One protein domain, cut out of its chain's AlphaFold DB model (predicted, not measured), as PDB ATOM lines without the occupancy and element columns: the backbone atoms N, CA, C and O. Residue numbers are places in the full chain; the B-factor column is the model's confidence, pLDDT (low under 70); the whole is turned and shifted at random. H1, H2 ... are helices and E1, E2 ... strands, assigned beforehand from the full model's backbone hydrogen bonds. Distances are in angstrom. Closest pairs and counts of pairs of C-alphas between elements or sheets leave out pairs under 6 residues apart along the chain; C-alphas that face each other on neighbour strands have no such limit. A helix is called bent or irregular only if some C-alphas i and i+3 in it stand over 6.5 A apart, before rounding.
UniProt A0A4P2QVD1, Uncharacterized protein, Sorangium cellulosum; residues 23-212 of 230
ATOM      1  N   LYS A  23      20.499 122.966 271.614       86.94
ATOM      2  CA  LYS A  23      20.843 123.832 272.759       86.94
ATOM      3  C   LYS A  23      21.143 123.047 274.033       86.94
ATOM      4  O   LYS A  23      22.084 123.360 274.746       86.94
ATOM      5  N   HIS A  24      20.391 121.978 274.295       91.50
ATOM      6  CA  HIS A  24      20.616 121.112 275.455       91.50
ATOM      7  C   HIS A  24      22.028 120.501 275.466       91.50
ATOM      8  O   HIS A  24      22.681 120.443 276.506       91.50
ATOM      9  N   ARG A  25      22.548 120.094 274.302       94.56
ATOM     10  CA  ARG A  25      23.903 119.550 274.182       94.56
ATOM     11  C   ARG A  25      24.960 120.616 274.454       94.56
ATOM     12  O   ARG A  25      25.914 120.348 275.180       94.56
ATOM     13  N   GLU A  26      24.790 121.806 273.891       95.69
ATOM     14  CA  GLU A  26      25.688 122.946 274.103       95.69
ATOM     15  C   GLU A  26      25.705 123.377 275.574       95.69
ATOM     16  O   GLU A  26      26.775 123.485 276.176       95.69
ATOM     17  N   ASN A  27      24.523 123.510 276.180       96.31
ATOM     18  CA  ASN A  27      24.352 123.835 277.592       96.31
ATOM     19  C   ASN A  27      25.015 122.785 278.489       96.31
ATOM     20  O   ASN A  27      25.774 123.138 279.392       96.31
ATOM     21  N   GLY A  28      24.778 121.496 278.225       96.94
ATOM     22  CA  GLY A  28      25.410 120.398 278.955       96.94
ATOM     23  C   GLY A  28      26.929 120.404 278.825       96.94
ATOM     24  O   GLY A  28      27.637 120.249 279.818       96.94
ATOM     25  N   HIS A  29      27.444 120.630 277.614       97.38
ATOM     26  CA  HIS A  29      28.880 120.719 277.371       97.38
ATOM     27  C   HIS A  29      29.509 121.876 278.154       97.38
ATOM     28  O   HIS A  29      30.506 121.679 278.847       97.38
ATOM     29  N   SER A  30      28.919 123.071 278.071       97.62
ATOM     30  CA  SER A  30      29.383 124.260 278.792       97.62
ATOM     31  C   SER A  30      29.369 124.036 280.308       97.62
ATOM     32  O   SER A  30      30.388 124.210 280.978       97.62
ATOM     33  N   HIS A  31      28.251 123.531 280.841       97.94
ATOM     34  CA  HIS A  31      28.091 123.285 282.272       97.94
ATOM     35  C   HIS A  31      29.083 122.247 282.806       97.94
ATOM     36  O   HIS A  31      29.716 122.488 283.828       97.94
ATOM     37  N   ILE A  32      29.263 121.107 282.128       98.00
ATOM     38  CA  ILE A  32      30.219 120.082 282.574       98.00
ATOM     39  C   ILE A  32      31.663 120.583 282.433       98.00
ATOM     40  O   ILE A  32      32.469 120.335 283.324       98.00
ATOM     41  N   SER A  33      31.991 121.338 281.379       97.38
ATOM     42  CA  SER A  33      33.333 121.922 281.209       97.38
ATOM     43  C   SER A  33      33.715 122.830 282.384       97.38
ATOM     44  O   SER A  33      34.842 122.746 282.882       97.38
ATOM     45  N   GLY A  34      32.765 123.660 282.836       97.56
ATOM     46  CA  GLY A  34      32.920 124.582 283.964       97.56
ATOM     47  C   GLY A  34      32.714 123.959 285.351       97.56
ATOM     48  O   GLY A  34      33.056 124.581 286.351       97.56
ATOM     49  N   ASN A  35      32.188 122.734 285.442       97.62
ATOM     50  CA  ASN A  35      31.907 122.054 286.706       97.62
ATOM     51  C   ASN A  35      32.907 120.917 286.946       97.62
ATOM     52  O   ASN A  35      32.700 119.790 286.494       97.62
ATOM     53  N   GLY A  36      33.970 121.194 287.710       96.19
ATOM     54  CA  GLY A  36      35.033 120.221 287.993       96.19
ATOM     55  C   GLY A  36      34.538 118.900 288.599       96.19
ATOM     56  O   GLY A  36      35.055 117.843 288.250       96.19
ATOM     57  N   GLY A  37      33.489 118.936 289.431       95.62
ATOM     58  CA  GLY A  37      32.901 117.733 290.028       95.62
ATOM     59  C   GLY A  37      32.218 116.825 289.002       95.62
ATOM     60  O   GLY A  37      32.416 115.612 289.021       95.62
ATOM     61  N   LYS A  38      31.453 117.397 288.064       96.75
ATOM     62  CA  LYS A  38      30.868 116.627 286.953       96.75
ATOM     63  C   LYS A  38      31.923 116.205 285.935       96.75
ATOM     64  O   LYS A  38      31.865 115.082 285.439       96.75
ATOM     65  N   ARG A  39      32.894 117.074 285.647       97.12
ATOM     66  CA  ARG A  39      33.983 116.802 284.702       97.12
ATOM     67  C   ARG A  39      34.849 115.620 285.141       97.12
ATOM     68  O   ARG A  39      35.209 114.800 284.306       97.12
ATOM     69  N   ALA A  40      35.083 115.468 286.446       96.38
ATOM     70  CA  ALA A  40      35.853 114.362 287.017       96.38
ATOM     71  C   ALA A  40      35.314 112.964 286.649       96.38
ATOM     72  O   ALA A  40      36.093 112.022 286.556       96.38
ATOM     73  N   VAL A  41      34.009 112.827 286.376       94.94
ATOM     74  CA  VAL A  41      33.412 111.567 285.887       94.94
ATOM     75  C   VAL A  41      33.983 111.164 284.520       94.94
ATOM     76  O   VAL A  41      34.134 109.979 284.232       94.94
ATOM     77  N   TYR A  42      34.318 112.142 283.678       96.38
ATOM     78  CA  TYR A  42      34.844 111.923 282.330       96.38
ATOM     79  C   TYR A  42      36.373 111.957 282.263       96.38
ATOM     80  O   TYR A  42      36.954 111.393 281.338       96.38
ATOM     81  N   ASP A  43      37.012 112.626 283.222       97.12
ATOM     82  CA  ASP A  43      38.458 112.863 283.250       97.12
ATOM     83  C   ASP A  43      39.234 111.804 284.066       97.12
ATOM     84  O   ASP A  43      40.447 111.924 284.237       97.12
ATOM     85  N   ASP A  44      38.577 110.740 284.547       95.00
ATOM     86  CA  ASP A  44      39.238 109.621 285.235       95.00
ATOM     87  C   ASP A  44      40.077 108.775 284.254       95.00
ATOM     88  O   ASP A  44      39.634 107.759 283.704       95.00
ATOM     89  N   LEU A  45      41.333 109.192 284.058       93.81
ATOM     90  CA  LEU A  45      42.300 108.526 283.183       93.81
ATOM     91  C   LEU A  45      42.535 107.058 283.559       93.81
ATOM     92  O   LEU A  45      42.732 106.225 282.671       93.81
ATOM     93  N   MET A  46      42.486 106.704 284.846       92.19
ATOM     94  CA  MET A  46      42.670 105.317 285.279       92.19
ATOM     95  C   MET A  46      41.512 104.445 284.786       92.19
ATOM     96  O   MET A  46      41.731 103.366 284.219       92.19
ATOM     97  N   THR A  47      40.277 104.921 284.960       91.62
ATOM     98  CA  THR A  47      39.081 104.239 284.460       91.62
ATOM     99  C   THR A  47      39.089 104.143 282.940       91.62
ATOM    100  O   THR A  47      38.899 103.039 282.423       91.62
ATOM    101  N   ILE A  48      39.417 105.230 282.239       93.38
ATOM    102  CA  ILE A  48      39.529 105.254 280.776       93.38
ATOM    103  C   ILE A  48      40.538 104.215 280.284       93.38
ATOM    104  O   ILE A  48      40.204 103.374 279.444       93.38
ATOM    105  N   ARG A  49      41.762 104.204 280.828       90.88
ATOM    106  CA  ARG A  49      42.808 103.243 280.436       90.88
ATOM    107  C   ARG A  49      42.358 101.805 280.624       90.88
ATOM    108  O   ARG A  49      42.559 100.978 279.733       90.88
ATOM    109  N   ARG A  50      41.745 101.498 281.771       89.44
ATOM    110  CA  ARG A  50      41.198 100.166 282.043       89.44
ATOM    111  C   ARG A  50      40.119  99.804 281.024       89.44
ATOM    112  O   ARG A  50      40.199  98.724 280.446       89.44
ATOM    113  N   GLY A  51      39.172 100.703 280.755       88.50
ATOM    114  CA  GLY A  51      38.115 100.493 279.766       88.50
ATOM    115  C   GLY A  51      38.666 100.195 278.371       88.50
ATOM    116  O   GLY A  51      38.282  99.207 277.750       88.50
ATOM    117  N   LEU A  52      39.651 100.968 277.908       88.19
ATOM    118  CA  LEU A  52      40.301 100.753 276.609       88.19
ATOM    119  C   LEU A  52      40.998  99.383 276.517       88.19
ATOM    120  O   LEU A  52      41.018  98.772 275.446       88.19
ATOM    121  N   ARG A  53      41.557  98.880 277.626       85.94
ATOM    122  CA  ARG A  53      42.227  97.567 277.696       85.94
ATOM    123  C   ARG A  53      41.258  96.383 277.701       85.94
ATOM    124  O   ARG A  53      41.665  95.295 277.300       85.94
ATOM    125  N   MET A  54      40.005  96.577 278.121       81.56
ATOM    126  CA  MET A  54      39.001  95.506 278.206       81.56
ATOM    127  C   MET A  54      38.477  95.035 276.837       81.56
ATOM    128  O   MET A  54      37.891  93.962 276.750       81.56
ATOM    129  N   HIS A  55      38.732  95.766 275.748       68.75
ATOM    130  CA  HIS A  55      38.281  95.416 274.390       68.75
ATOM    131  C   HIS A  55      39.176  94.413 273.639       68.75
ATOM    132  O   HIS A  55      39.398  94.546 272.438       68.75
ATOM    133  N   LYS A  56      39.703  93.379 274.297       57.50
ATOM    134  CA  LYS A  56      40.415  92.296 273.586       57.50
ATOM    135  C   LYS A  56      39.384  91.333 272.966       57.50
ATOM    136  O   LYS A  56      38.450  90.971 273.675       57.50
ATOM    137  N   PRO A  57      39.483  90.929 271.677       51.75
ATOM    138  CA  PRO A  57      40.623  91.060 270.757       51.75
ATOM    139  C   PRO A  57      40.576  92.253 269.778       51.75
ATOM    140  O   PRO A  57      41.499  92.398 268.984       51.75
ATOM    141  N   ARG A  58      39.534  93.098 269.788       63.16
ATOM    142  CA  ARG A  58      39.407  94.254 268.873       63.16
ATOM    143  C   ARG A  58      39.706  95.567 269.606       63.16
ATOM    144  O   ARG A  58      38.769  96.195 270.107       63.16
ATOM    145  N   PRO A  59      40.982  95.993 269.680       63.00
ATOM    146  CA  PRO A  59      41.339  97.219 270.374       63.00
ATOM    147  C   PRO A  59      40.603  98.411 269.777       63.00
ATOM    148  O   PRO A  59      40.430  98.523 268.563       63.00
ATOM    149  N   ILE A  60      40.210  99.343 270.640       70.50
ATOM    150  CA  ILE A  60      39.856 100.677 270.178       70.50
ATOM    151  C   ILE A  60      41.182 101.345 269.814       70.50
ATOM    152  O   ILE A  60      41.989 101.621 270.698       70.50
ATOM    153  N   VAL A  61      41.444 101.505 268.520       72.25
ATOM    154  CA  VAL A  61      42.702 102.066 268.019       72.25
ATOM    155  C   VAL A  61      42.583 103.597 267.978       72.25
ATOM    156  O   VAL A  61      41.549 104.105 267.527       72.25
ATOM    157  N   PRO A  62      43.600 104.341 268.448       78.88
ATOM    158  CA  PRO A  62      43.668 105.786 268.268       78.88
ATOM    159  C   PRO A  62      43.527 106.178 266.790       78.88
ATOM    160  O   PRO A  62      44.002 105.475 265.901       78.88
ATOM    161  N   LYS A  63      42.903 107.329 266.509       77.94
ATOM    162  CA  LYS A  63      42.863 107.864 265.135       77.94
ATOM    163  C   LYS A  63      44.247 108.287 264.643       77.94
ATOM    164  O   LYS A  63      44.555 108.123 263.468       77.94
ATOM    165  N   ASP A  64      45.050 108.837 265.546       82.75
ATOM    166  CA  ASP A  64      46.439 109.191 265.292       82.75
ATOM    167  C   ASP A  64      47.326 107.953 265.471       82.75
ATOM    168  O   ASP A  64      47.421 107.403 266.566       82.75
ATOM    169  N   LYS A  65      47.979 107.514 264.390       85.25
ATOM    170  CA  LYS A  65      48.834 106.319 264.389       85.25
ATOM    171  C   LYS A  65      50.111 106.484 265.220       85.25
ATOM    172  O   LYS A  65      50.738 105.477 265.530       85.25
ATOM    173  N   SER A  66      50.496 107.716 265.568       87.88
ATOM    174  CA  SER A  66      51.638 107.983 266.451       87.88
ATOM    175  C   SER A  66      51.329 107.678 267.920       87.88
ATOM    176  O   SER A  66      52.235 107.424 268.712       87.88
ATOM    177  N   VAL A  67      50.046 107.649 268.287       86.94
ATOM    178  CA  VAL A  67      49.606 107.357 269.648       86.94
ATOM    179  C   VAL A  67      49.618 105.848 269.863       86.94
ATOM    180  O   VAL A  67      48.925 105.096 269.178       86.94
ATOM    181  N   GLN A  68      50.363 105.380 270.863       86.81
ATOM    182  CA  GLN A  68      50.357 103.963 271.222       86.81
ATOM    183  C   GLN A  68      48.991 103.567 271.819       86.81
ATOM    184  O   GLN A  68      48.522 104.226 272.757       86.81
ATOM    185  N   PRO A  69      48.350 102.474 271.362       86.12
ATOM    186  CA  PRO A  69      47.141 101.957 271.995       86.12
ATOM    187  C   PRO A  69      47.328 101.733 273.502       86.12
ATOM    188  O   PRO A  69      48.368 101.270 273.965       86.12
ATOM    189  N   TRP A  70      46.293 102.061 274.274       84.81
ATOM    190  CA  TRP A  70      46.242 101.947 275.748       84.81
ATOM    191  C   TRP A  70      47.256 102.785 276.555       84.81
ATOM    192  O   TRP A  70      47.339 102.610 277.781       84.81
ATOM    193  N   SER A  71      48.010 103.669 275.899       88.44
ATOM    194  CA  SER A  71      48.871 104.660 276.556       88.44
ATOM    195  C   SER A  71      48.059 105.733 277.290       88.44
ATOM    196  O   SER A  71      46.846 105.854 277.094       88.44
ATOM    197  N   ASP A  72      48.737 106.528 278.119       89.88
ATOM    198  CA  ASP A  72      48.149 107.724 278.730       89.88
ATOM    199  C   ASP A  72      47.675 108.718 277.669       89.88
ATOM    200  O   ASP A  72      46.542 109.181 277.731       89.88
ATOM    201  N   GLN A  73      48.466 108.930 276.616       91.12
ATOM    202  CA  GLN A  73      48.087 109.786 275.492       91.12
ATOM    203  C   GLN A  73      46.836 109.275 274.756       91.12
ATOM    204  O   GLN A  73      45.981 110.064 274.354       91.12
ATOM    205  N   HIS A  74      46.672 107.953 274.612       90.88
ATOM    206  CA  HIS A  74      45.438 107.390 274.062       90.88
ATOM    207  C   HIS A  74      44.240 107.642 274.981       90.88
ATOM    208  O   HIS A  74      43.165 107.982 274.494       90.88
ATOM    209  N   ALA A  75      44.416 107.475 276.293       93.31
ATOM    210  CA  ALA A  75      43.365 107.705 277.276       93.31
ATOM    211  C   ALA A  75      42.965 109.181 277.372       93.31
ATOM    212  O   ALA A  75      41.775 109.483 277.446       93.31
ATOM    213  N   GLU A  76      43.925 110.100 277.275       94.31
ATOM    214  CA  GLU A  76      43.651 111.533 277.231       94.31
ATOM    215  C   GLU A  76      42.641 111.891 276.145       94.31
ATOM    216  O   GLU A  76      41.749 112.696 276.406       94.31
ATOM    217  N   GLY A  77      42.700 111.221 274.990       92.81
ATOM    218  CA  GLY A  77      41.761 111.384 273.880       92.81
ATOM    219  C   GLY A  77      40.291 111.092 274.210       92.81
ATOM    220  O   GLY A  77      39.432 111.377 273.379       92.81
ATOM    221  N   TYR A  78      39.987 110.546 275.393       94.81
ATOM    222  CA  TYR A  78      38.630 110.271 275.880       94.81
ATOM    223  C   TYR A  78      38.198 111.157 277.050       94.81
ATOM    224  O   TYR A  78      37.069 111.022 277.512       94.81
ATOM    225  N   THR A  79      39.050 112.065 277.524       96.56
ATOM    226  CA  THR A  79      38.680 113.045 278.561       96.56
ATOM    227  C   THR A  79      37.630 114.037 278.049       96.56
ATOM    228  O   THR A  79      37.391 114.145 276.838       96.56
ATOM    229  N   PHE A  80      36.985 114.780 278.956       96.94
ATOM    230  CA  PHE A  80      35.853 115.638 278.600       96.94
ATOM    231  C   PHE A  80      36.208 116.698 277.554       96.94
ATOM    232  O   PHE A  80      35.383 117.016 276.703       96.94
ATOM    233  N   LYS A  81      37.461 117.177 277.542       94.69
ATOM    234  CA  LYS A  81      37.959 118.169 276.570       94.69
ATOM    235  C   LYS A  81      37.789 117.746 275.100       94.69
ATOM    236  O   LYS A  81      37.840 118.593 274.214       94.69
ATOM    237  N   HIS A  82      37.603 116.449 274.829       93.94
ATOM    238  CA  HIS A  82      37.398 115.908 273.480       93.94
ATOM    239  C   HIS A  82      35.928 115.646 273.119       93.94
ATOM    240  O   HIS A  82      35.625 115.292 271.968       93.94
ATOM    241  N   PHE A  83      35.003 115.827 274.062       94.12
ATOM    242  CA  PHE A  83      33.582 115.908 273.746       94.12
ATOM    243  C   PHE A  83      33.320 117.214 272.994       94.12
ATOM    244  O   PHE A  83      34.010 118.209 273.180       94.12
ATOM    245  N   LYS A  84      32.355 117.199 272.073       91.38
ATOM    246  CA  LYS A  84      32.020 118.374 271.260       91.38
ATOM    247  C   LYS A  84      30.573 118.780 271.461       91.38
ATOM    248  O   LYS A  84      29.669 117.957 271.302       91.38
ATOM    249  N   ALA A  85      30.357 120.070 271.705       89.62
ATOM    250  CA  ALA A  85      29.032 120.674 271.784       89.62
ATOM    251  C   ALA A  85      28.225 120.475 270.485       89.62
ATOM    252  O   ALA A  85      27.090 120.024 270.533       89.62
ATOM    253  N   ALA A  86      28.846 120.672 269.318       84.81
ATOM    254  CA  ALA A  86      28.178 120.550 268.017       84.81
ATOM    255  C   ALA A  86      28.151 119.122 267.427       84.81
ATOM    256  O   ALA A  86      27.660 118.927 266.317       84.81
ATOM    257  N   GLY A  87      28.714 118.110 268.102       79.25
ATOM    258  CA  GLY A  87      28.895 116.796 267.481       79.25
ATOM    259  C   GLY A  87      28.916 115.624 268.449       79.25
ATOM    260  O   GLY A  87      29.706 115.596 269.386       79.25
ATOM    261  N   ALA A  88      28.099 114.616 268.153       86.38
ATOM    262  CA  ALA A  88      27.922 113.392 268.933       86.38
ATOM    263  C   ALA A  88      29.016 112.329 268.726       86.38
ATOM    264  O   ALA A  88      28.919 111.263 269.306       86.38
ATOM    265  N   ASN A  89      30.041 112.560 267.897       87.50
ATOM    266  CA  ASN A  89      30.944 111.492 267.430       87.50
ATOM    267  C   ASN A  89      32.294 111.394 268.157       87.50
ATOM    268  O   ASN A  89      33.050 110.456 267.898       87.50
ATOM    269  N   THR A  90      32.638 112.357 269.014       87.12
ATOM    270  CA  THR A  90      33.917 112.371 269.740       87.12
ATOM    271  C   THR A  90      33.686 112.465 271.246       87.12
ATOM    272  O   THR A  90      32.761 113.170 271.660       87.12
ATOM    273  N   PRO A  91      34.493 111.762 272.060       90.75
ATOM    274  CA  PRO A  91      35.581 110.842 271.679       90.75
ATOM    275  C   PRO A  91      35.091 109.484 271.130       90.75
ATOM    276  O   PRO A  91      35.830 108.746 270.484       90.75
ATOM    277  N   TYR A  92      33.810 109.191 271.313       90.69
ATOM    278  CA  TYR A  92      33.054 108.111 270.680       90.69
ATOM    279  C   TYR A  92      31.632 108.612 270.382       90.69
ATOM    280  O   TYR A  92      31.282 109.715 270.801       90.69
ATOM    281  N   ARG A  93      30.786 107.804 269.726       91.44
ATOM    282  CA  ARG A  93      29.354 108.122 269.571       91.44
ATOM    283  C   ARG A  93      28.638 108.246 270.918       91.44
ATOM    284  O   ARG A  93      28.577 107.271 271.668       91.44
ATOM    285  N   ASN A  94      28.141 109.435 271.232       93.31
ATOM    286  CA  ASN A  94      27.560 109.802 272.516       93.31
ATOM    287  C   ASN A  94      26.315 110.676 272.357       93.31
ATOM    288  O   ASN A  94      26.221 111.492 271.444       93.31
ATOM    289  N   GLN A  95      25.395 110.552 273.305       91.88
ATOM    290  CA  GLN A  95      24.148 111.304 273.349       91.88
ATOM    291  C   GLN A  95      24.150 112.235 274.560       91.88
ATOM    292  O   GLN A  95      24.537 111.829 275.655       91.88
ATOM    293  N   ALA A  96      23.723 113.482 274.353       94.06
ATOM    294  CA  ALA A  96      23.451 114.411 275.442       94.06
ATOM    295  C   ALA A  96      22.048 114.111 275.974       94.06
ATOM    296  O   ALA A  96      21.050 114.448 275.345       94.06
ATOM    297  N   GLN A  97      21.993 113.411 277.099       92.88
ATOM    298  CA  GLN A  97      20.772 112.881 277.677       92.88
ATOM    299  C   GLN A  97      20.287 113.767 278.822       92.88
ATOM    300  O   GLN A  97      21.071 114.151 279.689       92.88
ATOM    301  N   HIS A  98      18.983 114.039 278.848       94.25
ATOM    302  CA  HIS A  98      18.334 114.690 279.981       94.25
ATOM    303  C   HIS A  98      18.248 113.747 281.193       94.25
ATOM    304  O   HIS A  98      17.794 112.608 281.058       94.25
ATOM    305  N   MET A  99      18.645 114.240 282.370       94.50
ATOM    306  CA  MET A  99      18.527 113.554 283.661       94.50
ATOM    307  C   MET A  99      17.078 113.535 284.157       94.50
ATOM    308  O   MET A  99      16.594 112.525 284.633       94.50
ATOM    309  N   ILE A 100      16.355 114.639 284.038       95.62
ATOM    310  CA  ILE A 100      14.898 114.674 284.106       95.62
ATOM    311  C   ILE A 100      14.425 114.607 282.654       95.62
ATOM    312  O   ILE A 100      14.634 115.581 281.923       95.62
ATOM    313  N   PRO A 101      13.853 113.475 282.207       93.81
ATOM    314  CA  PRO A 101      13.439 113.303 280.821       93.81
ATOM    315  C   PRO A 101      12.284 114.246 280.469       93.81
ATOM    316  O   PRO A 101      11.503 114.627 281.334       93.81
ATOM    317  N   VAL A 102      12.133 114.597 279.192       93.69
ATOM    318  CA  VAL A 102      11.043 115.479 278.723       93.69
ATOM    319  C   VAL A 102       9.671 114.888 279.046       93.69
ATOM    320  O   VAL A 102       8.754 115.601 279.437       93.69
ATOM    321  N   GLU A 103       9.553 113.565 278.976       92.25
ATOM    322  CA  GLU A 103       8.351 112.798 279.293       92.25
ATOM    323  C   GLU A 103       7.900 112.966 280.754       92.25
ATOM    324  O   GLU A 103       6.729 112.723 281.066       92.25
ATOM    325  N   PHE A 104       8.797 113.411 281.644       94.75
ATOM    326  CA  PHE A 104       8.466 113.809 283.014       94.75
ATOM    327  C   PHE A 104       7.420 114.931 283.030       94.75
ATOM    328  O   PHE A 104       6.512 114.898 283.851       94.75
ATOM    329  N   PHE A 105       7.480 115.861 282.071       94.94
ATOM    330  CA  PHE A 105       6.550 116.984 281.923       94.94
ATOM    331  C   PHE A 105       5.507 116.718 280.833       94.94
ATOM    332  O   PHE A 105       5.310 117.510 279.914       94.94
ATOM    333  N   SER A 106       4.837 115.570 280.924       94.38
ATOM    334  CA  SER A 106       3.717 115.225 280.048       94.38
ATOM    335  C   SER A 106       2.412 115.154 280.831       94.38
ATOM    336  O   SER A 106       2.413 114.837 282.021       94.38
ATOM    337  N   VAL A 107       1.287 115.348 280.140       93.56
ATOM    338  CA  VAL A 107      -0.059 115.170 280.718       93.56
ATOM    339  C   VAL A 107      -0.212 113.788 281.363       93.56
ATOM    340  O   VAL A 107      -0.818 113.655 282.420       93.56
ATOM    341  N   LYS A 108       0.402 112.752 280.779       94.50
ATOM    342  CA  LYS A 108       0.387 111.391 281.330       94.50
ATOM    343  C   LYS A 108       1.148 111.272 282.656       94.50
ATOM    344  O   LYS A 108       0.778 110.447 283.490       94.50
ATOM    345  N   SER A 109       2.219 112.043 282.827       94.12
ATOM    346  CA  SER A 109       3.091 111.972 284.002       94.12
ATOM    347  C   SER A 109       2.589 112.849 285.143       94.12
ATOM    348  O   SER A 109       2.523 112.373 286.276       94.12
ATOM    349  N   ILE A 110       2.218 114.101 284.850       94.56
ATOM    350  CA  ILE A 110       1.872 115.081 285.886       94.56
ATOM    351  C   ILE A 110       0.434 115.594 285.841       94.56
ATOM    352  O   ILE A 110       0.025 116.172 286.829       94.56
ATOM    353  N   GLY A 111      -0.351 115.314 284.799       93.12
ATOM    354  CA  GLY A 111      -1.709 115.855 284.640       93.12
ATOM    355  C   GLY A 111      -1.748 117.145 283.812       93.12
ATOM    356  O   GLY A 111      -0.707 117.719 283.497       93.12
ATOM    357  N   ALA A 112      -2.939 117.534 283.347       91.94
ATOM    358  CA  ALA A 112      -3.112 118.675 282.442       91.94
ATOM    359  C   ALA A 112      -3.050 120.013 283.191       91.94
ATOM    360  O   ALA A 112      -2.289 120.896 282.793       91.94
ATOM    361  N   ASP A 113      -3.782 120.125 284.299       89.12
ATOM    362  CA  ASP A 113      -3.840 121.341 285.115       89.12
ATOM    363  C   ASP A 113      -2.483 121.610 285.772       89.12
ATOM    364  O   ASP A 113      -1.952 122.721 285.718       89.12
ATOM    365  N   GLU A 114      -1.848 120.562 286.299       91.88
ATOM    366  CA  GLU A 114      -0.511 120.645 286.873       91.88
ATOM    367  C   GLU A 114       0.543 120.999 285.813       91.88
ATOM    368  O   GLU A 114       1.486 121.734 286.104       91.88
ATOM    369  N   LEU A 115       0.390 120.531 284.567       92.06
ATOM    370  CA  LEU A 115       1.274 120.932 283.470       92.06
ATOM    371  C   LEU A 115       1.085 122.409 283.099       92.06
ATOM    372  O   LEU A 115       2.084 123.090 282.867       92.06
ATOM    373  N   ALA A 116      -0.148 122.923 283.068       88.31
ATOM    374  CA  ALA A 116      -0.425 124.339 282.808       88.31
ATOM    375  C   ALA A 116       0.214 125.245 283.876       88.31
ATOM    376  O   ALA A 116       0.860 126.245 283.563       88.31
ATOM    377  N   VAL A 117       0.127 124.826 285.135       88.25
ATOM    378  CA  VAL A 117       0.815 125.424 286.284       88.25
ATOM    379  C   VAL A 117       2.337 125.371 286.114       88.25
ATOM    380  O   VAL A 117       3.027 126.388 286.226       88.25
ATOM    381  N   MET A 118       2.884 124.205 285.766       91.62
ATOM    382  CA  MET A 118       4.319 124.024 285.551       91.62
ATOM    383  C   MET A 118       4.862 124.937 284.438       91.62
ATOM    384  O   MET A 118       6.009 125.368 284.515       91.62
ATOM    385  N   GLN A 119       4.057 125.297 283.431       90.50
ATOM    386  CA  GLN A 119       4.473 126.216 282.361       90.50
ATOM    387  C   GLN A 119       4.785 127.642 282.846       90.50
ATOM    388  O   GLN A 119       5.499 128.377 282.153       90.50
ATOM    389  N   LYS A 120       4.294 128.057 284.022       88.06
ATOM    390  CA  LYS A 120       4.595 129.382 284.595       88.06
ATOM    391  C   LYS A 120       5.818 129.381 285.511       88.06
ATOM    392  O   LYS A 120       6.312 130.452 285.858       88.06
ATOM    393  N   VAL A 121       6.311 128.204 285.894       89.75
ATOM    394  CA  VAL A 121       7.525 128.048 286.700       89.75
ATOM    395  C   VAL A 121       8.740 128.452 285.862       89.75
ATOM    396  O   VAL A 121       8.867 128.042 284.711       89.75
ATOM    397  N   ASP A 122       9.662 129.236 286.423       91.88
ATOM    398  CA  ASP A 122      10.910 129.596 285.738       91.88
ATOM    399  C   ASP A 122      11.910 128.429 285.775       91.88
ATOM    400  O   ASP A 122      12.775 128.317 286.648       91.88
ATOM    401  N   TYR A 123      11.717 127.483 284.858       94.00
ATOM    402  CA  TYR A 123      12.526 126.281 284.745       94.00
ATOM    403  C   TYR A 123      12.764 125.901 283.282       94.00
ATOM    404  O   TYR A 123      11.821 125.706 282.517       94.00
ATOM    405  N   ASP A 124      14.030 125.717 282.909       95.81
ATOM    406  CA  ASP A 124      14.425 125.217 281.590       95.81
ATOM    407  C   ASP A 124      14.945 123.785 281.693       95.81
ATOM    408  O   ASP A 124      16.005 123.544 282.265       95.81
ATOM    409  N   ILE A 125      14.248 122.820 281.099       95.88
ATOM    410  CA  ILE A 125      14.684 121.422 281.052       95.88
ATOM    411  C   ILE A 125      15.998 121.241 280.281       95.88
ATOM    412  O   ILE A 125      16.725 120.283 280.528       95.88
ATOM    413  N   ASN A 126      16.325 122.147 279.358       96.44
ATOM    414  CA  ASN A 126      17.545 122.120 278.557       96.44
ATOM    415  C   ASN A 126      18.726 122.805 279.252       96.44
ATOM    416  O   ASN A 126      19.788 122.932 278.635       96.44
ATOM    417  N   ASN A 127      18.576 123.237 280.509       96.50
ATOM    418  CA  ASN A 127      19.691 123.750 281.294       96.50
ATOM    419  C   ASN A 127      20.824 122.705 281.363       96.50
ATOM    420  O   ASN A 127      20.579 121.498 281.383       96.50
ATOM    421  N   GLY A 128      22.076 123.160 281.418       96.88
ATOM    422  CA  GLY A 128      23.228 122.256 281.363       96.88
ATOM    423  C   GLY A 128      23.394 121.353 282.589       96.88
ATOM    424  O   GLY A 128      24.073 120.329 282.508       96.88
ATOM    425  N   GLU A 129      22.767 121.690 283.718       97.06
ATOM    426  CA  GLU A 129      22.785 120.858 284.919       97.06
ATOM    427  C   GLU A 129      21.973 119.568 284.727       97.06
ATOM    428  O   GLU A 129      22.369 118.515 285.237       97.06
ATOM    429  N   ASN A 130      20.932 119.617 283.896       97.38
ATOM    430  CA  ASN A 130      20.078 118.486 283.558       97.38
ATOM    431  C   ASN A 130      20.674 117.548 282.493       97.38
ATOM    432  O   ASN A 130      19.980 116.647 282.037       97.38
ATOM    433  N   ILE A 131      21.916 117.741 282.042       96.69
ATOM    434  CA  ILE A 131      22.460 117.020 280.881       96.69
ATOM    435  C   ILE A 131      23.662 116.165 281.271       96.69
ATOM    436  O   ILE A 131      24.575 116.636 281.947       96.69
ATOM    437  N   ILE A 132      23.686 114.922 280.788       95.62
ATOM    438  CA  ILE A 132      24.811 113.984 280.878       95.62
ATOM    439  C   ILE A 132      25.161 113.440 279.487       95.62
ATOM    440  O   ILE A 132      24.282 113.226 278.659       95.62
ATOM    441  N   PHE A 133      26.441 113.197 279.210       95.56
ATOM    442  CA  PHE A 133      26.881 112.586 277.957       95.56
ATOM    443  C   PHE A 133      27.032 111.080 278.137       95.56
ATOM    444  O   PHE A 133      27.985 110.607 278.752       95.56
ATOM    445  N   LEU A 134      26.099 110.314 277.576       93.25
ATOM    446  CA  LEU A 134      26.125 108.856 277.649       93.25
ATOM    447  C   LEU A 134      26.687 108.252 276.361       93.25
ATOM    448  O   LEU A 134      26.399 108.751 275.270       93.25
ATOM    449  N   PRO A 135      27.458 107.158 276.445       91.31
ATOM    450  CA  PRO A 135      27.804 106.380 275.271       91.31
ATOM    451  C   PRO A 135      26.564 105.844 274.550       91.31
ATOM    452  O   PRO A 135      25.637 105.323 275.164       91.31
ATOM    453  N   GLU A 136      26.560 105.925 273.223       87.81
ATOM    454  CA  GLU A 136      25.496 105.341 272.399       87.81
ATOM    455  C   GLU A 136      25.629 103.812 272.331       87.81
ATOM    456  O   GLU A 136      24.645 103.077 272.357       87.81
ATOM    457  N   HIS A 137      26.867 103.315 272.308       85.19
ATOM    458  CA  HIS A 137      27.157 101.889 272.190       85.19
ATOM    459  C   HIS A 137      27.592 101.282 273.524       85.19
ATOM    460  O   HIS A 137      28.451 101.831 274.213       85.19
ATOM    461  N   ALA A 138      27.075 100.089 273.835       83.69
ATOM    462  CA  ALA A 138      27.438  99.328 275.036       83.69
ATOM    463  C   ALA A 138      28.951  99.069 275.143       83.69
ATOM    464  O   ALA A 138      29.517  99.109 276.230       83.69
ATOM    465  N   SER A 139      29.640  98.909 274.008       82.75
ATOM    466  CA  SER A 139      31.099  98.778 273.976       82.75
ATOM    467  C   SER A 139      31.843 100.021 274.473       82.75
ATOM    468  O   SER A 139      33.039  99.963 274.676       82.75
ATOM    469  N   LYS A 140      31.199 101.171 274.659       86.94
ATOM    470  CA  LYS A 140      31.864 102.392 275.138       86.94
ATOM    471  C   LYS A 140      31.577 102.690 276.614       86.94
ATOM    472  O   LYS A 140      32.264 103.520 277.196       86.94
ATOM    473  N   VAL A 141      30.658 101.950 277.242       87.69
ATOM    474  CA  VAL A 141      30.298 102.056 278.674       87.69
ATOM    475  C   VAL A 141      31.502 101.944 279.595       87.69
ATOM    476  O   VAL A 141      31.623 102.690 280.562       87.69
ATOM    477  N   VAL A 142      32.423 101.030 279.285       87.44
ATOM    478  CA  VAL A 142      33.579 100.735 280.141       87.44
ATOM    479  C   VAL A 142      34.610 101.863 280.192       87.44
ATOM    480  O   VAL A 142      35.413 101.883 281.120       87.44
ATOM    481  N   ILE A 143      34.596 102.789 279.224       90.62
ATOM    482  CA  ILE A 143      35.575 103.882 279.121       90.62
ATOM    483  C   ILE A 143      35.364 104.897 280.245       90.62
ATOM    484  O   ILE A 143      36.326 105.289 280.890       90.62
ATOM    485  N   HIS A 144      34.115 105.270 280.525       92.12
ATOM    486  CA  HIS A 144      33.778 106.236 281.581       92.12
ATOM    487  C   HIS A 144      32.973 105.633 282.727       92.12
ATOM    488  O   HIS A 144      32.581 106.346 283.642       92.12
ATOM    489  N   ARG A 145      32.698 104.321 282.680       89.88
ATOM    490  CA  ARG A 145      31.767 103.646 283.598       89.88
ATOM    491  C   ARG A 145      30.415 104.364 283.662       89.88
ATOM    492  O   ARG A 145      29.858 104.581 284.731       89.88
ATOM    493  N   LEU A 146      29.884 104.718 282.496       90.12
ATOM    494  CA  LEU A 146      28.566 105.335 282.337       90.12
ATOM    495  C   LEU A 146      27.658 104.395 281.552       90.12
ATOM    496  O   LEU A 146      28.154 103.757 280.624       90.12
ATOM    497  N   PRO A 147      26.363 104.276 281.898       88.19
ATOM    498  CA  PRO A 147      25.466 103.376 281.186       88.19
ATOM    499  C   PRO A 147      25.340 103.831 279.735       88.19
ATOM    500  O   PRO A 147      25.440 105.023 279.442       88.19
ATOM    501  N   ASN A 148      25.108 102.898 278.812       87.19
ATOM    502  CA  ASN A 148      24.784 103.314 277.460       87.19
ATOM    503  C   ASN A 148      23.368 103.892 277.434       87.19
ATOM    504  O   ASN A 148      22.515 103.571 278.267       87.19
ATOM    505  N   HIS A 149      23.109 104.727 276.438       77.00
ATOM    506  CA  HIS A 149      21.771 105.203 276.132       77.00
ATOM    507  C   HIS A 149      20.921 104.047 275.559       77.00
ATOM    508  O   HIS A 149      20.706 103.936 274.354       77.00
ATOM    509  N   CYS A 150      20.465 103.136 276.421       60.38
ATOM    510  CA  CYS A 150      19.395 102.188 276.134       60.38
ATOM    511  C   CYS A 150      18.136 102.673 276.863       60.38
ATOM    512  O   CYS A 150      18.173 102.949 278.057       60.38
ATOM    513  N   GLY A 151      17.025 102.829 276.140       57.56
ATOM    514  CA  GLY A 151      15.818 103.521 276.622       57.56
ATOM    515  C   GLY A 151      15.107 102.910 277.842       57.56
ATOM    516  O   GLY A 151      14.062 103.416 278.235       57.56
ATOM    517  N   SER A 152      15.632 101.842 278.453       61.59
ATOM    518  CA  SER A 152      15.059 101.232 279.652       61.59
ATOM    519  C   SER A 152      16.119 101.022 280.728       61.59
ATOM    520  O   SER A 152      16.974 100.147 280.616       61.59
ATOM    521  N   HIS A 153      16.008 101.805 281.801       77.88
ATOM    522  CA  HIS A 153      16.747 101.633 283.049       77.88
ATOM    523  C   HIS A 153      15.714 101.502 284.173       77.88
ATOM    524  O   HIS A 153      15.266 102.524 284.685       77.88
ATOM    525  N   PRO A 154      15.264 100.287 284.550       80.69
ATOM    526  CA  PRO A 154      14.085 100.108 285.407       80.69
ATOM    527  C   PRO A 154      14.141 100.859 286.742       80.69
ATOM    528  O   PRO A 154      13.137 101.428 287.166       80.69
ATOM    529  N   VAL A 155      15.316 100.903 287.376       82.56
ATOM    530  CA  VAL A 155      15.545 101.641 288.630       82.56
ATOM    531  C   VAL A 155      15.359 103.137 288.408       82.56
ATOM    532  O   VAL A 155      14.555 103.773 289.080       82.56
ATOM    533  N   TYR A 156      16.056 103.688 287.417       87.00
ATOM    534  CA  TYR A 156      15.940 105.090 287.039       87.00
ATOM    535  C   TYR A 156      14.500 105.454 286.658       87.00
ATOM    536  O   TYR A 156      13.950 106.417 287.181       87.00
ATOM    537  N   ASN A 157      13.851 104.639 285.826       87.69
ATOM    538  CA  ASN A 157      12.469 104.837 285.394       87.69
ATOM    539  C   ASN A 157      11.502 104.847 286.585       87.69
ATOM    540  O   ASN A 157      10.566 105.645 286.611       87.69
ATOM    541  N   ARG A 158      11.728 103.990 287.591       89.31
ATOM    542  CA  ARG A 158      10.935 103.974 288.826       89.31
ATOM    543  C   ARG A 158      11.126 105.253 289.635       89.31
ATOM    544  O   ARG A 158      10.129 105.819 290.078       89.31
ATOM    545  N   VAL A 159      12.367 105.717 289.799       90.56
ATOM    546  CA  VAL A 159      12.663 106.978 290.503       90.56
ATOM    547  C   VAL A 159      11.999 108.147 289.779       90.56
ATOM    548  O   VAL A 159      11.200 108.852 290.382       90.56
ATOM    549  N   VAL A 160      12.215 108.288 288.470       92.44
ATOM    550  CA  VAL A 160      11.599 109.337 287.641       92.44
ATOM    551  C   VAL A 160      10.070 109.317 287.752       92.44
ATOM    552  O   VAL A 160       9.460 110.364 287.953       92.44
ATOM    553  N   LYS A 161       9.434 108.140 287.676       93.56
ATOM    554  CA  LYS A 161       7.975 108.006 287.820       93.56
ATOM    555  C   LYS A 161       7.487 108.414 289.214       93.56
ATOM    556  O   LYS A 161       6.447 109.057 289.327       93.56
ATOM    557  N   THR A 162       8.218 108.029 290.257       94.56
ATOM    558  CA  THR A 162       7.880 108.363 291.650       94.56
ATOM    559  C   THR A 162       7.955 109.870 291.874       94.56
ATOM    560  O   THR A 162       7.023 110.465 292.411       94.56
ATOM    561  N   GLU A 163       9.017 110.504 291.385       96.25
ATOM    562  CA  GLU A 163       9.217 111.948 291.520       96.25
ATOM    563  C   GLU A 163       8.226 112.754 290.665       96.25
ATOM    564  O   GLU A 163       7.756 113.801 291.103       96.25
ATOM    565  N   ALA A 164       7.811 112.243 289.499       95.75
ATOM    566  CA  ALA A 164       6.742 112.858 288.707       95.75
ATOM    567  C   ALA A 164       5.406 112.845 289.466       95.75
ATOM    568  O   ALA A 164       4.714 113.859 289.532       95.75
ATOM    569  N   ALA A 165       5.065 111.716 290.099       95.75
ATOM    570  CA  ALA A 165       3.862 111.610 290.922       95.75
ATOM    571  C   ALA A 165       3.919 112.540 292.148       95.75
ATOM    572  O   ALA A 165       2.911 113.151 292.506       95.75
ATOM    573  N   ARG A 166       5.095 112.688 292.768       95.31
ATOM    574  CA  ARG A 166       5.308 113.624 293.877       95.31
ATOM    575  C   ARG A 166       5.135 115.075 293.434       95.31
ATOM    576  O   ARG A 166       4.424 115.824 294.105       95.31
ATOM    577  N   LEU A 167       5.738 115.458 292.307       94.81
ATOM    578  CA  LEU A 167       5.568 116.791 291.732       94.81
ATOM    579  C   LEU A 167       4.091 117.059 291.436       94.81
ATOM    580  O   LEU A 167       3.570 118.080 291.870       94.81
ATOM    581  N   ARG A 168       3.397 116.117 290.788       94.94
ATOM    582  CA  ARG A 168       1.958 116.209 290.525       94.94
ATOM    583  C   ARG A 168       1.159 116.523 291.785       94.94
ATOM    584  O   ARG A 168       0.437 117.509 291.823       94.94
ATOM    585  N   GLN A 169       1.311 115.714 292.834       94.50
ATOM    586  CA  GLN A 169       0.580 115.917 294.089       94.50
ATOM    587  C   GLN A 169       0.848 117.295 294.697       94.50
ATOM    588  O   GLN A 169      -0.044 117.907 295.278       94.50
ATOM    589  N   ARG A 170       2.081 117.783 294.582       91.75
ATOM    590  CA  ARG A 170       2.460 119.098 295.084       91.75
ATOM    591  C   ARG A 170       1.830 120.230 294.275       91.75
ATOM    592  O   ARG A 170       1.291 121.156 294.872       91.75
ATOM    593  N   LEU A 171       1.887 120.148 292.948       90.75
ATOM    594  CA  LEU A 171       1.257 121.125 292.059       90.75
ATOM    595  C   LEU A 171      -0.260 121.139 292.270       90.75
ATOM    596  O   LEU A 171      -0.831 122.212 292.423       90.75
ATOM    597  N   GLN A 172      -0.887 119.970 292.419       91.12
ATOM    598  CA  GLN A 172      -2.308 119.861 292.742       91.12
ATOM    599  C   GLN A 172      -2.653 120.532 294.079       91.12
ATOM    600  O   GLN A 172      -3.607 121.297 294.146       91.12
ATOM    601  N   LYS A 173      -1.848 120.332 295.132       89.06
ATOM    602  CA  LYS A 173      -2.042 121.038 296.414       89.06
ATOM    603  C   LYS A 173      -1.928 122.555 296.274       89.06
ATOM    604  O   LYS A 173      -2.645 123.274 296.963       89.06
ATOM    605  N   ALA A 174      -1.019 123.035 295.425       85.06
ATOM    606  CA  ALA A 174      -0.897 124.460 295.144       85.06
ATOM    607  C   ALA A 174      -2.149 124.980 294.426       85.06
ATOM    608  O   ALA A 174      -2.713 125.971 294.868       85.06
ATOM    609  N   ILE A 175      -2.632 124.267 293.402       85.25
ATOM    610  CA  ILE A 175      -3.886 124.582 292.698       85.25
ATOM    611  C   ILE A 175      -5.063 124.618 293.674       85.25
ATOM    612  O   ILE A 175      -5.826 125.574 293.676       85.25
ATOM    613  N   ASP A 176      -5.201 123.603 294.530       86.69
ATOM    614  CA  ASP A 176      -6.313 123.499 295.478       86.69
ATOM    615  C   ASP A 176      -6.316 124.613 296.526       86.69
ATOM    616  O   ASP A 176      -7.390 125.048 296.940       86.69
ATOM    617  N   LYS A 177      -5.132 125.074 296.945       80.31
ATOM    618  CA  LYS A 177      -4.974 126.188 297.885       80.31
ATOM    619  C   LYS A 177      -5.256 127.547 297.234       80.31
ATOM    620  O   LYS A 177      -5.684 128.458 297.928       80.31
ATOM    621  N   ASP A 178      -5.008 127.667 295.933       73.19
ATOM    622  CA  ASP A 178      -5.026 128.927 295.180       73.19
ATOM    623  C   ASP A 178      -6.316 129.115 294.349       73.19
ATOM    624  O   ASP A 178      -6.382 129.944 293.443       73.19
ATOM    625  N   LYS A 179      -7.373 128.342 294.649       63.34
ATOM    626  CA  LYS A 179      -8.679 128.411 293.956       63.34
ATOM    627  C   LYS A 179      -9.366 129.779 294.059       63.34
ATOM    628  O   LYS A 179     -10.238 130.067 293.247       63.34
ATOM    629  N   ASP A 180      -8.959 130.620 295.006       56.72
ATOM    630  CA  ASP A 180      -9.629 131.886 295.318       56.72
ATOM    631  C   ASP A 180      -8.899 133.137 294.787       56.72
ATOM    632  O   ASP A 180      -9.354 134.253 295.047       56.72
ATOM    633  N   HIS A 181      -7.757 133.020 294.091       51.19
ATOM    634  CA  HIS A 181      -6.946 134.191 293.715       51.19
ATOM    635  C   HIS A 181      -6.982 134.498 292.209       51.19
ATOM    636  O   HIS A 181      -6.953 133.620 291.350       51.19
ATOM    637  N   THR A 182      -7.048 135.796 291.890       54.41
ATOM    638  CA  THR A 182      -7.056 136.338 290.521       54.41
ATOM    639  C   THR A 182      -5.674 136.418 289.884       54.41
ATOM    640  O   THR A 182      -5.607 136.730 288.702       54.41
ATOM    641  N   GLU A 183      -4.593 136.166 290.632       57.50
ATOM    642  CA  GLU A 183      -3.220 136.038 290.136       57.50
ATOM    643  C   GLU A 183      -2.560 134.806 290.773       57.50
ATOM    644  O   GLU A 183      -2.412 134.742 291.989       57.50
ATOM    645  N   TRP A 184      -2.192 133.821 289.951       62.62
ATOM    646  CA  TRP A 184      -1.657 132.536 290.388       62.62
ATOM    647  C   TRP A 184      -0.132 132.597 290.411       62.62
ATOM    648  O   TRP A 184       0.494 132.888 289.384       62.62
ATOM    649  N   ASN A 185       0.463 132.286 291.564       67.25
ATOM    650  CA  ASN A 185       1.911 132.227 291.736       67.25
ATOM    651  C   ASN A 185       2.359 130.765 291.909       67.25
ATOM    652  O   ASN A 185       2.008 130.135 292.911       67.25
ATOM    653  N   PRO A 186       3.159 130.204 290.979       71.56
ATOM    654  CA  PRO A 186       3.743 128.885 291.183       71.56
ATOM    655  C   PRO A 186       4.544 128.840 292.486       71.56
ATOM    656  O   PRO A 186       5.183 129.838 292.823       71.56
ATOM    657  N   PRO A 187       4.599 127.691 293.186       79.31
ATOM    658  CA  PRO A 187       5.472 127.571 294.345       79.31
ATOM    659  C   PRO A 187       6.922 127.874 293.933       79.31
ATOM    660  O   PRO A 187       7.482 127.208 293.057       79.31
ATOM    661  N   GLU A 188       7.508 128.911 294.538       83.50
ATOM    662  CA  GLU A 188       8.797 129.489 294.124       83.50
ATOM    663  C   GLU A 188       9.976 128.517 294.269       83.50
ATOM    664  O   GLU A 188      11.026 128.698 293.653       83.50
ATOM    665  N   ASP A 189       9.806 127.457 295.055       89.94
ATOM    666  CA  ASP A 189      10.833 126.466 295.342       89.94
ATOM    667  C   ASP A 189      10.869 125.288 294.352       89.94
ATOM    668  O   ASP A 189      11.866 124.563 294.316       89.94
ATOM    669  N   ILE A 190       9.868 125.131 293.472       92.31
ATOM    670  CA  ILE A 190       9.850 124.068 292.446       92.31
ATOM    671  C   ILE A 190      11.132 124.045 291.589       92.31
ATOM    672  O   ILE A 190      11.692 122.960 291.406       92.31
ATOM    673  N   PRO A 191      11.668 125.175 291.074       94.19
ATOM    674  CA  PRO A 191      12.924 125.158 290.321       94.19
ATOM    675  C   PRO A 191      14.103 124.586 291.116       94.19
ATOM    676  O   PRO A 191      14.927 123.856 290.558       94.19
ATOM    677  N   ALA A 192      14.198 124.905 292.410       94.69
ATOM    678  CA  ALA A 192      15.262 124.406 293.276       94.69
ATOM    679  C   ALA A 192      15.123 122.894 293.512       94.69
ATOM    680  O   ALA A 192      16.115 122.163 293.454       94.69
ATOM    681  N   GLU A 193      13.896 122.403 293.688       94.56
ATOM    682  CA  GLU A 193      13.620 120.971 293.816       94.56
ATOM    683  C   GLU A 193      13.965 120.195 292.552       94.56
ATOM    684  O   GLU A 193      14.623 119.158 292.627       94.56
ATOM    685  N   LEU A 194      13.596 120.719 291.382       96.62
ATOM    686  CA  LEU A 194      13.943 120.099 290.109       96.62
ATOM    687  C   LEU A 194      15.461 120.047 289.915       96.62
ATOM    688  O   LEU A 194      15.979 119.008 289.516       96.62
ATOM    689  N   LYS A 195      16.206 121.104 290.260       96.56
ATOM    690  CA  LYS A 195      17.684 121.074 290.238       96.56
ATOM    691  C   LYS A 195      18.255 120.033 291.209       96.56
ATOM    692  O   LYS A 195      19.142 119.259 290.845       96.56
ATOM    693  N   SER A 196      17.699 119.929 292.417       96.31
ATOM    694  CA  SER A 196      18.079 118.887 293.381       96.31
ATOM    695  C   SER A 196      17.815 117.470 292.846       96.31
ATOM    696  O   SER A 196      18.653 116.567 292.983       96.31
ATOM    697  N   LEU A 197      16.693 117.276 292.149       95.81
ATOM    698  CA  LEU A 197      16.361 116.025 291.477       95.81
ATOM    699  C   LEU A 197      17.348 115.710 290.342       95.81
ATOM    700  O   LEU A 197      17.836 114.583 290.273       95.81
ATOM    701  N   GLN A 198      17.725 116.685 289.505       97.06
ATOM    702  CA  GLN A 198      18.752 116.499 288.465       97.06
ATOM    703  C   GLN A 198      20.068 115.987 289.059       97.06
ATOM    704  O   GLN A 198      20.654 115.029 288.550       97.06
ATOM    705  N   LYS A 199      20.517 116.586 290.170       96.06
ATOM    706  CA  LYS A 199      21.724 116.164 290.893       96.06
ATOM    707  C   LYS A 199      21.595 114.742 291.445       96.06
ATOM    708  O   LYS A 199      22.538 113.954 291.357       96.06
ATOM    709  N   SER A 200      20.437 114.398 291.997       94.75
ATOM    710  CA  SER A 200      20.163 113.059 292.532       94.75
ATOM    711  C   SER A 200      20.174 111.999 291.432       94.75
ATOM    712  O   SER A 200      20.840 110.970 291.570       94.75
ATOM    713  N   LEU A 201      19.524 112.284 290.304       94.00
ATOM    714  CA  LEU A 201      19.519 111.409 289.137       94.00
ATOM    715  C   LEU A 201      20.923 111.287 288.540       94.00
ATOM    716  O   LEU A 201      21.319 110.182 288.180       94.00
ATOM    717  N   TRP A 202      21.711 112.370 288.479       94.56
ATOM    718  CA  TRP A 202      23.101 112.321 288.007       94.56
ATOM    719  C   TRP A 202      23.907 111.312 288.823       94.56
ATOM    720  O   TRP A 202      24.538 110.407 288.277       94.56
ATOM    721  N   ASN A 203      23.827 111.427 290.150       92.81
ATOM    722  CA  ASN A 203      24.515 110.531 291.071       92.81
ATOM    723  C   ASN A 203      24.044 109.079 290.930       92.81
ATOM    724  O   ASN A 203      24.867 108.166 291.014       92.81
ATOM    725  N   LEU A 204      22.745 108.855 290.714       90.50
ATOM    726  CA  LEU A 204      22.205 107.528 290.434       90.50
ATOM    727  C   LEU A 204      22.818 106.959 289.147       90.50
ATOM    728  O   LEU A 204      23.366 105.858 289.171       90.50
ATOM    729  N   THR A 205      22.803 107.725 288.056       89.94
ATOM    730  CA  THR A 205      23.328 107.309 286.747       89.94
ATOM    731  C   THR A 205      24.808 106.959 286.786       89.94
ATOM    732  O   THR A 205      25.193 105.905 286.283       89.94
ATOM    733  N   VAL A 206      25.632 107.774 287.447       90.38
ATOM    734  CA  VAL A 206      27.067 107.493 287.617       90.38
ATOM    735  C   VAL A 206      27.303 106.227 288.458       90.38
ATOM    736  O   VAL A 206      28.268 105.502 288.231       90.38
ATOM    737  N   ARG A 207      26.413 105.905 289.406       86.12
ATOM    738  CA  ARG A 207      26.539 104.701 290.245       86.12
ATOM    739  C   ARG A 207      26.076 103.418 289.569       86.12
ATOM    740  O   ARG A 207      26.647 102.376 289.875       86.12
ATOM    741  N   MET A 208      25.097 103.463 288.663       77.00
ATOM    742  CA  MET A 208      24.488 102.256 288.076       77.00
ATOM    743  C   MET A 208      25.494 101.310 287.391       77.00
ATOM    744  O   MET A 208      25.270 100.105 287.369       77.00
ATOM    745  N   VAL A 209      26.627 101.807 286.886       66.19
ATOM    746  CA  VAL A 209      27.679 100.953 286.291       66.19
ATOM    747  C   VAL A 209      28.695 100.454 287.322       66.19
ATOM    748  O   VAL A 209      29.331  99.423 287.113       66.19
ATOM    749  N   GLY A 210      28.837 101.147 288.453       51.47
ATOM    750  CA  GLY A 210      29.765 100.779 289.522       51.47
ATOM    751  C   GLY A 210      29.354  99.532 290.308       51.47
ATOM    752  O   GLY A 210      30.225  98.882 290.875       51.47
ATOM    753  N   VAL A 211      28.061  99.180 290.326       45.66
ATOM    754  CA  VAL A 211      27.534  98.097 291.184       45.66
ATOM    755  C   VAL A 211      27.392  96.749 290.465       45.66
ATOM    756  O   VAL A 211      27.122  95.736 291.104       45.66
ATOM    757  N   GLY A 212      27.572  96.702 289.140       40.94
ATOM    758  CA  GLY A 212      27.070  95.582 288.343       40.94
ATOM    759  C   GLY A 212      25.535  95.532 288.382       40.94
ATOM    760  O   GLY A 212      24.895  95.908 289.363       40.94
TER     761      GLY A 212
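AT A GLANCE: This is residues 23 to 212 of the 230 residues of an uncharacterized protein of Sorangium cellulosum (UniProt A0A4P2QVD1). The model is a long rod with a small two-stranded sheet, E1 and E2, in its middle, and H1 packs on that sheet. Toward one end the two longest helices, H9 and H10, run side by side and opposite ways as a long helical hairpin, with the short helices H5, H6 and H7 packed on H9; toward the other end H8, H3 and H4 form a small cluster, with the long loop of residues 54 to 71 between H3 and H4. The printed part has 190 residues with ten named helices and two named strands, in the order H1 H2 H3 H4 E1 H5 H6 H7 E2 H8 H9 H10; the sheet is antiparallel and the class is mostly helix. The whole is only just loose, close to compact, with a radius of gyration of the C-alphas of 19.7 A and spans of 72 by 29 by 22 A.

IN THESE COORDINATES: E1 is residues 94 to 98, 12.8 A, and E2 is 131 to 135, 13.2 A. H1 is 23 to 34, 16.5 A, beginning at C-alpha 23 (20.843, 123.832, 272.759); H2 is 36 to 39, H3 45 to 53, 12.3 A, and H4 72 to 76. H5 is 102 to 105, H6 107 to 110, H7 112 to 118 and H8 138 to 144. H9 is 154 to 177, 34.6 A. H10 is 190 to 208, 26.6 A, ending at C-alpha 208 (24.488, 102.256, 288.076).

HOW THE PARTS SIT: E1 and E2 are antiparallel neighbours at 146 degrees, with N 95 and O 134 at 2.8 A and N 132 and O 97 at 2.9 A, within hydrogen-bond range. The closest C-alphas of H1 and E2, Gly 28 and Ile 131, are 4.9 A apart; those of H10 and E2, Trp 202 and Ile 132, 7.5 A. H9 and H10, a helical hairpin, only just touch, with 3 pairs of C-alphas within 8 A, Tyr 156 and Leu 204 closest at 7.5 A, at a shallow tilt of 10 degrees, opposite ways. Parts of H9 touch H5 (Ala 164 and Phe 104, 6.0 A), H6 (Arg 168 and Ile 110, 4.8 A) and H7 (Leu 171 and Glu 114, 5.5 A), the last about perpendicular at 87 degrees. H3 and H8 touch at Gly 51 and Ile 143, 4.3 A, at a shallow tilt of 29 degrees, opposite ways; H3 touches H4 at Arg 49 and Ala 75, 5.5 A. H1 and H2 only just touch, with 3 pairs within 8 A, only at the corner. H1 and H10 are apart. Each O i to N i+4 pair is within range in H1, H3, H4, H7, H9 and H10, while H8, only just irregular with C-alphas 139 and 142 at 6.9 A, has 0 of 3, and 2 of 4 O i to N i+3 pairs; H2, H5 and H6 are too short for an O i to N i+4 pair.

THE WHOLE: The C-alphas farthest apart, Ser 66 and Asp 180, are 71.8 A apart. The printed part has no cut. The links H3 to H4, H4 to E1, H7 to E2 and H9 to H10 are long. The mean pLDDT of the printed part is 87.6; residues 55 to 59, 150 to 152, 179 to 185 and 209 to 212 are under 70.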